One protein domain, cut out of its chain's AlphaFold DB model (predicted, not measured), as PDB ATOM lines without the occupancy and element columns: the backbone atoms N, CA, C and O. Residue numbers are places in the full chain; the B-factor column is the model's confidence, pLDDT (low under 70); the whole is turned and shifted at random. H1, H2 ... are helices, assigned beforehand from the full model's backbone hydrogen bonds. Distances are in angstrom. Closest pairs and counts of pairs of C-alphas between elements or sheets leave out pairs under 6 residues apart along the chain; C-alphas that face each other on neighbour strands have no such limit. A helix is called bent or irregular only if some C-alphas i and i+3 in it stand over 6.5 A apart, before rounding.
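This is residues 3 to 79 of the 80 residues of the protein "DUF4381 family protein" of Burkholderiaceae bacterium (UniProt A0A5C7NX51). Two helices, H1 and the long H5, run side by side the same way, H1 being the shorter, and the two small helices H3 and H4, with the loop of residues 32 to 43 between them, lie on one side of this pair. H2, a short irregular helix, packs on residues 9 to 13 of H1, and the link of residues 48 to 58 swings from H4 to the first residue of H5, at one end of the longest axis. The printed part has 77 residues with five named helices, in the order H1, H2, H3, H4, H5, and no named strand; its class is all helix. It is compact, with a radius of gyration of the C-alphas of 11.6 A, and its C-alphas span 33 by 23 by 21 A along their three main axes.

H1 holds residues 3 to 15 and begins at C-alpha 3, at (154.606, 158.628, 159.591); its first and last C-alphas are 19.1 A apart. After one residue comes H2, residues 17 to 21, 8.9 A from first to last C-alpha. H2 is irregular: its C-alphas 17 and 20 are 7.1 A apart, against about 5 A in a regular helix. H3 is formed by residues 24 to 31, from C-alpha 24 at (154.713, 175.028, 154.529), and measures 11.1 A. H4 is residues 44 to 47, four residues long and 5.9 A from first to last C-alpha. H5 is the longest helix, residues 59 to 78, with 20 residues and 28.8 A; it ends at C-alpha 78, at (174.688, 160.471, 159.814).

H1 and H5 touch, with 12 pairs of C-alphas within 8 A, the closest being those of Leu 8 and Phe 73, 6.0 A apart. Their lines stand at a shallow tilt of 26 degrees and they run the same way. H2 touches H1, which meets it with residues 9 to 13 alone; the closest C-alphas are those of Arg 13 and Ala 19, at 5.7 A. H3 and H1 are near each other, with 6 pairs of C-alphas within 10 A. H3 is close to H2 but not clearly touching it, with the C-alphas of Ala 19 and Trp 27 7.2 A apart. It is likewise close to H5 but not clearly touching it: the closest C-alphas, those of Leu 31 and Arg 72, are 7.5 A apart, and the two run the same way at a steep tilt of 53 degrees. H3 and H4 are close but not clearly touching, with the C-alphas of Arg 28 and Ala 46 7.3 A apart. H4 touches H5, which meets it with residues 61 to 69 alone; the closest C-alphas are those of Ala 44 and Leu 65, at 5.1 A. H4 stays apart from H1 and H2, and H2 stays apart from H5. In H3 and H5 every O i to N i+4 pair is within hydrogen-bond range. In H1 it is 7 of 9 pairs, in H2 0 of 1, with 1 of 2 O i to N i+3 pairs within range, and H4 is too short for an O i to N i+4 pair.

The C-alphas farthest apart are those of Glu 56 and Arg 79, at 34.7 A, while the first and last printed C-alphas are 21.5 A apart. The printed part has no cut. The links from H1 to H2 and from H2 to H3 are tight; those from H3 to H4, 12 residues, and from H4 to H5, 11 residues, are long. The mean pLDDT of the printed part is 78.4, and the model's confidence is low, under 70, at residue 3, residue 45 and residues 49 to 58.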
ATOM      1  N   VAL A   3     153.353 159.149 159.034       63.59
ATOM      2  CA  VAL A   3     154.606 158.628 159.591       63.59
ATOM      3  C   VAL A   3     155.853 159.240 158.944       63.59
ATOM      4  O   VAL A   3     156.834 159.490 159.630       63.59
ATOM      5  N   MET A   4     155.853 159.510 157.635       71.62
ATOM      6  CA  MET A   4     157.068 159.969 156.940       71.62
ATOM      7  C   MET A   4     157.396 161.439 157.228       71.62
ATOM      8  O   MET A   4     158.559 161.760 157.471       71.62
ATOM      9  N   SER A   5     156.382 162.308 157.268       72.38
ATOM     10  CA  SER A   5     156.562 163.715 157.651       72.38
ATOM     11  C   SER A   5     156.981 163.825 159.121       72.38
ATOM     12  O   SER A   5     157.935 164.529 159.453       72.38
ATOM     13  N   GLU A   6     156.358 163.037 160.003       78.94
ATOM     14  CA  GLU A   6     156.721 162.976 161.424       78.94
ATOM     15  C   GLU A   6     158.142 162.439 161.658       78.94
ATOM     16  O   GLU A   6     158.878 162.975 162.491       78.94
ATOM     17  N   LEU A   7     158.568 161.411 160.912       82.75
ATOM     18  CA  LEU A   7     159.937 160.887 160.978       82.75
ATOM     19  C   LEU A   7     160.962 161.945 160.558       82.75
ATOM     20  O   LEU A   7     161.973 162.117 161.247       82.75
ATOM     21  N   LEU A   8     160.690 162.682 159.479       84.50
ATOM     22  CA  LEU A   8     161.532 163.799 159.053       84.50
ATOM     23  C   LEU A   8     161.558 164.920 160.093       84.50
ATOM     24  O   LEU A   8     162.643 165.409 160.390       84.50
ATOM     25  N   ARG A   9     160.423 165.278 160.710       83.00
ATOM     26  CA  ARG A   9     160.391 166.252 161.820       83.00
ATOM     27  C   ARG A   9     161.220 165.786 163.015       83.00
ATOM     28  O   ARG A   9     161.937 166.563 163.641       83.00
ATOM     29  N   ARG A  10     161.172 164.497 163.351       84.00
ATOM     30  CA  ARG A  10     161.989 163.957 164.444       84.00
ATOM     31  C   ARG A  10     163.483 164.009 164.123       84.00
ATOM     32  O   ARG A  10     164.259 164.310 165.026       84.00
ATOM     33  N   ALA A  11     163.877 163.702 162.889       88.31
ATOM     34  CA  ALA A  11     165.270 163.780 162.458       88.31
ATOM     35  C   ALA A  11     165.761 165.229 162.373       88.31
ATOM     36  O   ALA A  11     166.824 165.535 162.910       88.31
ATOM     37  N   SER A  12     164.960 166.131 161.800       87.88
ATOM     38  CA  SER A  12     165.305 167.547 161.672       87.88
ATOM     39  C   SER A  12     165.546 168.193 163.026       87.88
ATOM     40  O   SER A  12     166.529 168.901 163.161       87.88
ATOM     41  N   ARG A  13     164.751 167.878 164.061       86.25
ATOM     42  CA  ARG A  13     164.966 168.388 165.430       86.25
ATOM     43  C   ARG A  13     166.336 168.064 166.021       86.25
ATOM     44  O   ARG A  13     166.786 168.788 166.903       86.25
ATOM     45  N   ARG A  14     166.990 166.984 165.576       85.62
ATOM     46  CA  ARG A  14     168.336 166.622 166.054       85.62
ATOM     47  C   ARG A  14     169.400 167.571 165.512       85.62
ATOM     48  O   ARG A  14     170.370 167.831 166.206       85.62
ATOM     49  N   VAL A  15     169.196 168.073 164.296       85.62
ATOM     50  CA  VAL A  15     170.138 168.952 163.587       85.62
ATOM     51  C   VAL A  15     169.748 170.430 163.754       85.62
ATOM     52  O   VAL A  15     170.602 171.297 163.890       85.62
ATOM     53  N   TYR A  16     168.445 170.709 163.806       85.50
ATOM     54  CA  TYR A  16     167.832 172.033 163.825       85.50
ATOM     55  C   TYR A  16     166.708 172.087 164.876       85.50
ATOM     56  O   TYR A  16     165.566 171.715 164.588       85.50
ATOM     57  N   PRO A  17     166.977 172.597 166.089       83.06
ATOM     58  CA  PRO A  17     165.980 172.686 167.160       83.06
ATOM     59  C   PRO A  17     164.724 173.488 166.778       83.06
ATOM     60  O   PRO A  17     163.624 173.186 167.237       83.06
ATOM     61  N   GLN A  18     164.862 174.489 165.902       81.50
ATOM     62  CA  GLN A  18     163.752 175.314 165.412       81.50
ATOM     63  C   GLN A  18     162.852 174.631 164.371       81.50
ATOM     64  O   GLN A  18     161.807 175.186 164.031       81.50
ATOM     65  N   ALA A  19     163.221 173.447 163.869       83.62
ATOM     66  CA  ALA A  19     162.498 172.776 162.788       83.62
ATOM     67  C   ALA A  19     161.023 172.495 163.120       83.62
ATOM     68  O   ALA A  19     160.179 172.499 162.228       83.62
ATOM     69  N   ASP A  20     160.692 172.315 164.403       79.19
ATOM     70  CA  ASP A  20     159.321 172.040 164.856       79.19
ATOM     71  C   ASP A  20     158.361 173.220 164.642       79.19
ATOM     72  O   ASP A  20     157.155 173.030 164.548       79.19
ATOM     73  N   ARG A  21     158.891 174.442 164.525       82.62
ATOM     74  CA  ARG A  21     158.098 175.660 164.286       82.62
ATOM     75  C   ARG A  21     157.904 175.965 162.804       82.62
ATOM     76  O   ARG A  21     157.168 176.888 162.466       82.62
ATOM     77  N   LEU A  22     158.587 175.236 161.924       84.88
ATOM     78  CA  LEU A  22     158.489 175.444 160.488       84.88
ATOM     79  C   LEU A  22     157.306 174.653 159.929       84.88
ATOM     80  O   LEU A  22     157.098 173.485 160.261       84.88
ATOM     81  N   ALA A  23     156.558 175.301 159.044       79.62
ATOM     82  CA  ALA A  23     155.470 174.710 158.279       79.62
ATOM     83  C   ALA A  23     155.512 175.245 156.843       79.62
ATOM     84  O   ALA A  23     156.158 176.259 156.573       79.62
ATOM     85  N   GLY A  24     154.845 174.565 155.911       81.00
ATOM     86  CA  GLY A  24     154.713 175.028 154.529       81.00
ATOM     87  C   GLY A  24     156.056 175.203 153.808       81.00
ATOM     88  O   GLY A  24     156.865 174.280 153.729       81.00
ATOM     89  N   MET A  25     156.276 176.370 153.201       83.81
ATOM     90  CA  MET A  25     157.490 176.658 152.423       83.81
ATOM     91  C   MET A  25     158.768 176.740 153.288       83.81
ATOM     92  O   MET A  25     159.757 176.122 152.898       83.81
ATOM     93  N   PRO A  26     158.780 177.406 154.466       85.88
ATOM     94  CA  PRO A  26     159.929 177.369 155.376       85.88
ATOM     95  C   PRO A  26     160.414 175.958 155.725       85.88
ATOM     96  O   PRO A  26     161.615 175.715 155.788       85.88
ATOM     97  N   TRP A  27     159.487 175.015 155.905       84.50
ATOM     98  CA  TRP A  27     159.825 173.616 156.171       84.50
ATOM     99  C   TRP A  27     160.484 172.934 154.965       84.50
ATOM    100  O   TRP A  27     161.531 172.307 155.105       84.50
ATOM    101  N   ARG A  28     159.927 173.114 153.762       86.56
ATOM    102  CA  ARG A  28     160.510 172.588 152.513       86.56
ATOM    103  C   ARG A  28     161.908 173.146 152.249       86.56
ATOM    104  O   ARG A  28     162.808 172.401 151.882       86.56
ATOM    105  N   ARG A  29     162.118 174.431 152.539       86.75
ATOM    106  CA  ARG A  29     163.431 175.073 152.415       86.75
ATOM    107  C   ARG A  29     164.469 174.473 153.367       86.75
ATOM    108  O   ARG A  29     165.610 174.292 152.964       86.75
ATOM    109  N   LEU A  30     164.069 174.124 154.592       87.88
ATOM    110  CA  LEU A  30     164.937 173.410 155.536       87.88
ATOM    111  C   LEU A  30     165.275 171.991 155.043       87.88
ATOM    112  O   LEU A  30     166.396 171.506 155.215       87.88
ATOM    113  N   LEU A  31     164.317 171.304 154.419       86.56
ATOM    114  CA  LEU A  31     164.553 169.970 153.863       86.56
ATOM    115  C   LEU A  31     165.594 169.993 152.737       86.56
ATOM    116  O   LEU A  31     166.422 169.086 152.689       86.56
ATOM    117  N   ASP A  32     165.615 171.048 151.924       87.94
ATOM    118  CA  ASP A  32     166.626 171.256 150.880       87.94
ATOM    119  C   ASP A  32     167.954 171.841 151.395       87.94
ATOM    120  O   ASP A  32     168.932 171.924 150.652       87.94
ATOM    121  N   GLU A  33     168.034 172.236 152.667       85.75
ATOM    122  CA  GLU A  33     169.209 172.919 153.202       85.75
ATOM    123  C   GLU A  33     170.462 172.024 153.169       85.75
ATOM    124  O   GLU A  33     170.550 170.987 153.836       85.75
ATOM    125  N   GLY A  34     171.461 172.421 152.381       79.50
ATOM    126  CA  GLY A  34     172.691 171.650 152.202       79.50
ATOM    127  C   GLY A  34     172.564 170.454 151.253       79.50
ATOM    128  O   GLY A  34     173.466 169.618 151.238       79.50
ATOM    129  N   LEU A  35     171.478 170.358 150.477       82.62
ATOM    130  CA  LEU A  35     171.402 169.498 149.296       82.62
ATOM    131  C   LEU A  35     171.877 170.276 148.063       82.62
ATOM    132  O   LEU A  35     171.553 171.449 147.895       82.62
ATOM    133  N   SER A  36     172.623 169.620 147.171       77.94
ATOM    134  CA  SER A  36     173.099 170.244 145.925       77.94
ATOM    135  C   SER A  36     171.981 170.500 144.906       77.94
ATOM    136  O   SER A  36     172.175 171.268 143.969       77.94
ATOM    137  N   SER A  37     170.827 169.845 145.064       78.69
ATOM    138  CA  SER A  37     169.648 170.016 144.213       78.69
ATOM    139  C   SER A  37     168.384 170.036 145.082       78.69
ATOM    140  O   SER A  37     168.199 169.102 145.870       78.69
ATOM    141  N   PRO A  38     167.539 171.083 144.980       76.62
ATOM    142  CA  PRO A  38     166.335 171.206 145.790       76.62
ATOM    143  C   PRO A  38     165.230 170.273 145.274       76.62
ATOM    144  O   PRO A  38     164.616 170.524 144.240       76.62
ATOM    145  N   GLY A  39     164.975 169.182 145.994       80.06
ATOM    146  CA  GLY A  39     163.931 168.204 145.663       80.06
ATOM    147  C   GLY A  39     162.607 168.454 146.391       80.06
ATOM    148  O   GLY A  39     161.570 167.911 145.993       80.06
ATOM    149  N   PHE A  40     162.632 169.258 147.460       82.75
ATOM    150  CA  PHE A  40     161.470 169.532 148.304       82.75
ATOM    151  C   PHE A  40     160.756 170.842 147.972       82.75
ATOM    152  O   PHE A  40     159.539 170.927 148.153       82.75
ATOM    153  N   LEU A  41     161.475 171.845 147.469       79.44
ATOM    154  CA  LEU A  41     160.899 173.118 147.046       79.44
ATOM    155  C   LEU A  41     160.256 173.032 145.651       79.44
ATOM    156  O   LEU A  41     159.154 173.543 145.473       79.44
ATOM    157  N   GLU A  42     160.918 172.373 144.692       70.69
ATOM    158  CA  GLU A  42     160.540 172.383 143.261       70.69
ATOM    159  C   GLU A  42     160.275 170.982 142.666       70.69
ATOM    160  O   GLU A  42     160.162 170.829 141.453       70.69
ATOM    161  N   GLY A  43     160.143 169.946 143.504       73.44
ATOM    162  CA  GLY A  43     159.990 168.554 143.060       73.44
ATOM    163  C   GLY A  43     158.878 167.778 143.768       73.44
ATOM    164  O   GLY A  43     157.951 168.351 144.339       73.44
ATOM    165  N   ALA A  44     158.991 166.446 143.780       70.81
ATOM    166  CA  ALA A  44     158.038 165.553 144.449       70.81
ATOM    167  C   ALA A  44     157.855 165.876 145.948       70.81
ATOM    168  O   ALA A  44     156.804 165.596 146.518       70.81
ATOM    169  N   GLY A  45     158.836 166.519 146.594       69.62
ATOM    170  CA  GLY A  45     158.711 166.984 147.977       69.62
ATOM    171  C   GLY A  45     157.787 168.185 148.184       69.62
ATOM    172  O   GLY A  45     157.422 168.450 149.329       69.62
ATOM    173  N   ALA A  46     157.305 168.834 147.119       70.75
ATOM    174  CA  ALA A  46     156.236 169.828 147.211       70.75
ATOM    175  C   ALA A  46     154.900 169.215 147.672       70.75
ATOM    176  O   ALA A  46     154.046 169.933 148.188       70.75
ATOM    177  N   LEU A  47     154.747 167.893 147.535       73.19
ATOM    178  CA  LEU A  47     153.586 167.122 147.988       73.19
ATOM    179  C   LEU A  47     153.553 166.919 149.513       73.19
ATOM    180  O   LEU A  47     152.539 166.475 150.052       73.19
ATOM    181  N   ILE A  48     154.645 167.238 150.220       71.69
ATOM    182  CA  ILE A  48     154.645 167.339 151.681       71.69
ATOM    183  C   ILE A  48     153.986 168.669 152.069       71.69
ATOM    184  O   ILE A  48     154.617 169.725 152.116       71.69
ATOM    185  N   GLU A  49     152.695 168.599 152.380       65.94
ATOM    186  CA  GLU A  49     152.022 169.567 153.246       65.94
ATOM    187  C   GLU A  49     151.849 168.964 154.644       65.94
ATOM    188  O   GLU A  49     151.843 167.741 154.821       65.94
ATOM    189  N   ASP A  50     151.774 169.827 155.657       54.12
ATOM    190  CA  ASP A  50     151.707 169.446 157.069       54.12
ATOM    191  C   ASP A  50     150.407 168.661 157.342       54.12
ATOM    192  O   ASP A  50     149.361 169.231 157.633       54.12
ATOM    193  N   GLY A  51     150.465 167.333 157.181       51.91
ATOM    194  CA  GLY A  51     149.445 166.387 157.645       51.91
ATOM    195  C   GLY A  51     148.660 165.617 156.578       51.91
ATOM    196  O   GLY A  51     147.927 164.699 156.941       51.91
ATOM    197  N   GLY A  52     148.818 165.898 155.284       52.91
ATOM    198  CA  GLY A  52     147.985 165.250 154.269       52.91
ATOM    199  C   GLY A  52     148.687 165.060 152.940       52.91
ATOM    200  O   GLY A  52     148.708 165.966 152.116       52.91
ATOM    201  N   PHE A  53     149.188 163.847 152.694       52.53
ATOM    202  CA  PHE A  53     149.381 163.391 151.321       52.53
ATOM    203  C   PHE A  53     148.010 163.436 150.640       52.53
ATOM    204  O   PHE A  53     147.085 162.749 151.089       52.53
ATOM    205  N   ARG A  54     147.848 164.263 149.601       55.97
ATOM    206  CA  ARG A  54     146.637 164.222 148.776       55.97
ATOM    207  C   ARG A  54     146.580 162.834 148.142       55.97
ATOM    208  O   ARG A  54     147.458 162.473 147.375       55.97
ATOM    209  N   ALA A  55     145.571 162.041 148.493       52.88
ATOM    210  CA  ALA A  55     145.428 160.663 148.016       52.88
ATOM    211  C   ALA A  55     145.242 160.556 146.486       52.88
ATOM    212  O   ALA A  55     145.342 159.467 145.937       52.88
ATOM    213  N   GLU A  56     145.006 161.681 145.809       57.16
ATOM    214  CA  GLU A  56     144.902 161.806 144.349       57.16
ATOM    215  C   GLU A  56     146.261 161.970 143.650       57.16
ATOM    216  O   GLU A  56     146.322 162.191 142.444       57.16
ATOM    217  N   VAL A  57     147.360 161.905 144.398       61.75
ATOM    218  CA  VAL A  57     148.705 162.039 143.847       61.75
ATOM    219  C   VAL A  57     149.141 160.725 143.212       61.75
ATOM    220  O   VAL A  57     149.012 159.656 143.808       61.75
ATOM    221  N   ASP A  58     149.693 160.853 142.009       68.56
ATOM    222  CA  ASP A  58     150.320 159.791 141.230       68.56
ATOM    223  C   ASP A  58     151.215 158.891 142.107       68.56
ATOM    224  O   ASP A  58     152.038 159.376 142.894       68.56
ATOM    225  N   ALA A  59     151.054 157.572 141.977       73.19
ATOM    226  CA  ALA A  59     151.840 156.587 142.712       73.19
ATOM    227  C   ALA A  59     153.350 156.754 142.463       73.19
ATOM    228  O   ALA A  59     154.146 156.572 143.389       73.19
ATOM    229  N   ASP A  60     153.738 157.189 141.263       76.12
ATOM    230  CA  ASP A  60     155.136 157.441 140.914       76.12
ATOM    231  C   ASP A  60     155.685 158.660 141.665       76.12
ATOM    232  O   ASP A  60     156.807 158.646 142.180       76.12
ATOM    233  N   ALA A  61     154.866 159.704 141.826       73.50
ATOM    234  CA  ALA A  61     155.226 160.875 142.617       73.50
ATOM    235  C   ALA A  61     155.302 160.547 144.121       73.50
ATOM    236  O   ALA A  61     156.159 161.078 144.833       73.50
ATOM    237  N   ALA A  62     154.455 159.631 144.601       75.81
ATOM    238  CA  ALA A  62     154.493 159.125 145.970       75.81
ATOM    239  C   ALA A  62     155.787 158.346 146.264       75.81
ATOM    240  O   ALA A  62     156.415 158.556 147.307       75.81
ATOM    241  N   GLU A  63     156.215 157.475 145.347       81.25
ATOM    242  CA  GLU A  63     157.460 156.721 145.516       81.25
ATOM    243  C   GLU A  63     158.688 157.631 145.374       81.25
ATOM    244  O   GLU A  63     159.618 157.538 146.180       81.25
ATOM    245  N   ALA A  64     158.676 158.590 144.441       82.12
ATOM    246  CA  ALA A  64     159.733 159.595 144.327       82.12
ATOM    247  C   ALA A  64     159.887 160.407 145.626       82.12
ATOM    248  O   ALA A  64     160.999 160.578 146.137       82.12
ATOM    249  N   LEU A  65     158.766 160.836 146.217       81.75
ATOM    250  CA  LEU A  65     158.744 161.499 147.520       81.75
ATOM    251  C   LEU A  65     159.330 160.607 148.617       81.75
ATOM    252  O   LEU A  65     160.105 161.065 149.461       81.75
ATOM    253  N   ARG A  66     158.974 159.322 148.617       82.56
ATOM    254  CA  ARG A  66     159.453 158.361 149.608       82.56
ATOM    255  C   ARG A  66     160.960 158.161 149.546       82.56
ATOM    256  O   ARG A  66     161.608 158.148 150.598       82.56
ATOM    257  N   LEU A  67     161.516 158.017 148.349       86.25
ATOM    258  CA  LEU A  67     162.954 157.875 148.144       86.25
ATOM    259  C   LEU A  67     163.702 159.133 148.596       86.25
ATOM    260  O   LEU A  67     164.678 159.027 149.343       86.25
ATOM    261  N   LEU A  68     163.191 160.312 148.235       85.81
ATOM    262  CA  LEU A  68     163.763 161.596 148.630       85.81
ATOM    263  C   LEU A  68     163.742 161.788 150.158       85.81
ATOM    264  O   LEU A  68     164.767 162.096 150.772       85.81
ATOM    265  N   ALA A  69     162.598 161.526 150.797       85.62
ATOM    266  CA  ALA A  69     162.438 161.589 152.249       85.62
ATOM    267  C   ALA A  69     163.387 160.624 152.976       85.62
ATOM    268  O   ALA A  69     164.015 160.991 153.971       85.62
ATOM    269  N   ARG A  70     163.533 159.393 152.471       87.25
ATOM    270  CA  ARG A  70     164.439 158.396 153.051       87.25
ATOM    271  C   ARG A  70     165.899 158.834 152.962       87.25
ATOM    272  O   ARG A  70     166.611 158.722 153.959       87.25
ATOM    273  N   ALA A  71     166.341 159.311 151.800       88.19
ATOM    274  CA  ALA A  71     167.709 159.783 151.612       88.19
ATOM    275  C   ALA A  71     168.031 160.929 152.581       88.19
ATOM    276  O   ALA A  71     169.044 160.887 153.279       88.19
ATOM    277  N   ARG A  72     167.112 161.896 152.708       88.00
ATOM    278  CA  ARG A  72     167.283 163.033 153.617       88.00
ATOM    279  C   ARG A  72     167.301 162.626 155.089       88.00
ATOM    280  O   ARG A  72     168.133 163.109 155.850       88.00
ATOM    281  N   PHE A  73     166.424 161.709 155.491       87.31
ATOM    282  CA  PHE A  73     166.434 161.160 156.847       87.31
ATOM    283  C   PHE A  73     167.785 160.509 157.184       87.31
ATOM    284  O   PHE A  73     168.337 160.761 158.253       87.31
ATOM    285  N   LEU A  74     168.331 159.693 156.277       88.69
ATOM    286  CA  LEU A  74     169.616 159.025 156.484       88.69
ATOM    287  C   LEU A  74     170.781 160.016 156.577       88.69
ATOM    288  O   LEU A  74     171.640 159.832 157.433       88.69
ATOM    289  N   ASP A  75     170.790 161.062 155.751       88.44
ATOM    290  CA  ASP A  75     171.784 162.141 155.813       88.44
ATOM    291  C   ASP A  75     171.780 162.829 157.190       88.44
ATOM    292  O   ASP A  75     172.813 162.895 157.855       88.44
ATOM    293  N   TRP A  76     170.616 163.243 157.696       88.00
ATOM    294  CA  TRP A  76     170.522 163.842 159.033       88.00
ATOM    295  C   TRP A  76     170.882 162.888 160.172       88.00
ATOM    296  O   TRP A  76     171.436 163.326 161.172       88.00
ATOM    297  N   MET A  77     170.606 161.591 160.036       87.31
ATOM    298  CA  MET A  77     171.015 160.599 161.036       87.31
ATOM    299  C   MET A  77     172.528 160.322 161.030       87.31
ATOM    300  O   MET A  77     173.046 159.826 162.030       87.31
ATOM    301  N   GLN A  78     173.230 160.615 159.930       86.44
ATOM    302  CA  GLN A  78     174.688 160.471 159.814       86.44
ATOM    303  C   GLN A  78     175.454 161.711 160.291       86.44
ATOM    304  O   GLN A  78     176.613 161.596 160.689       86.44
ATOM    305  N   ARG A  79     174.816 162.886 160.282       78.50
ATOM    306  CA  ARG A  79     175.369 164.126 160.837       78.50
ATOM    307  C   ARG A  79     175.331 164.038 162.372       78.50
ATOM    308  O   ARG A  79     174.279 164.217 162.978       78.50
TER     309      ARG A  79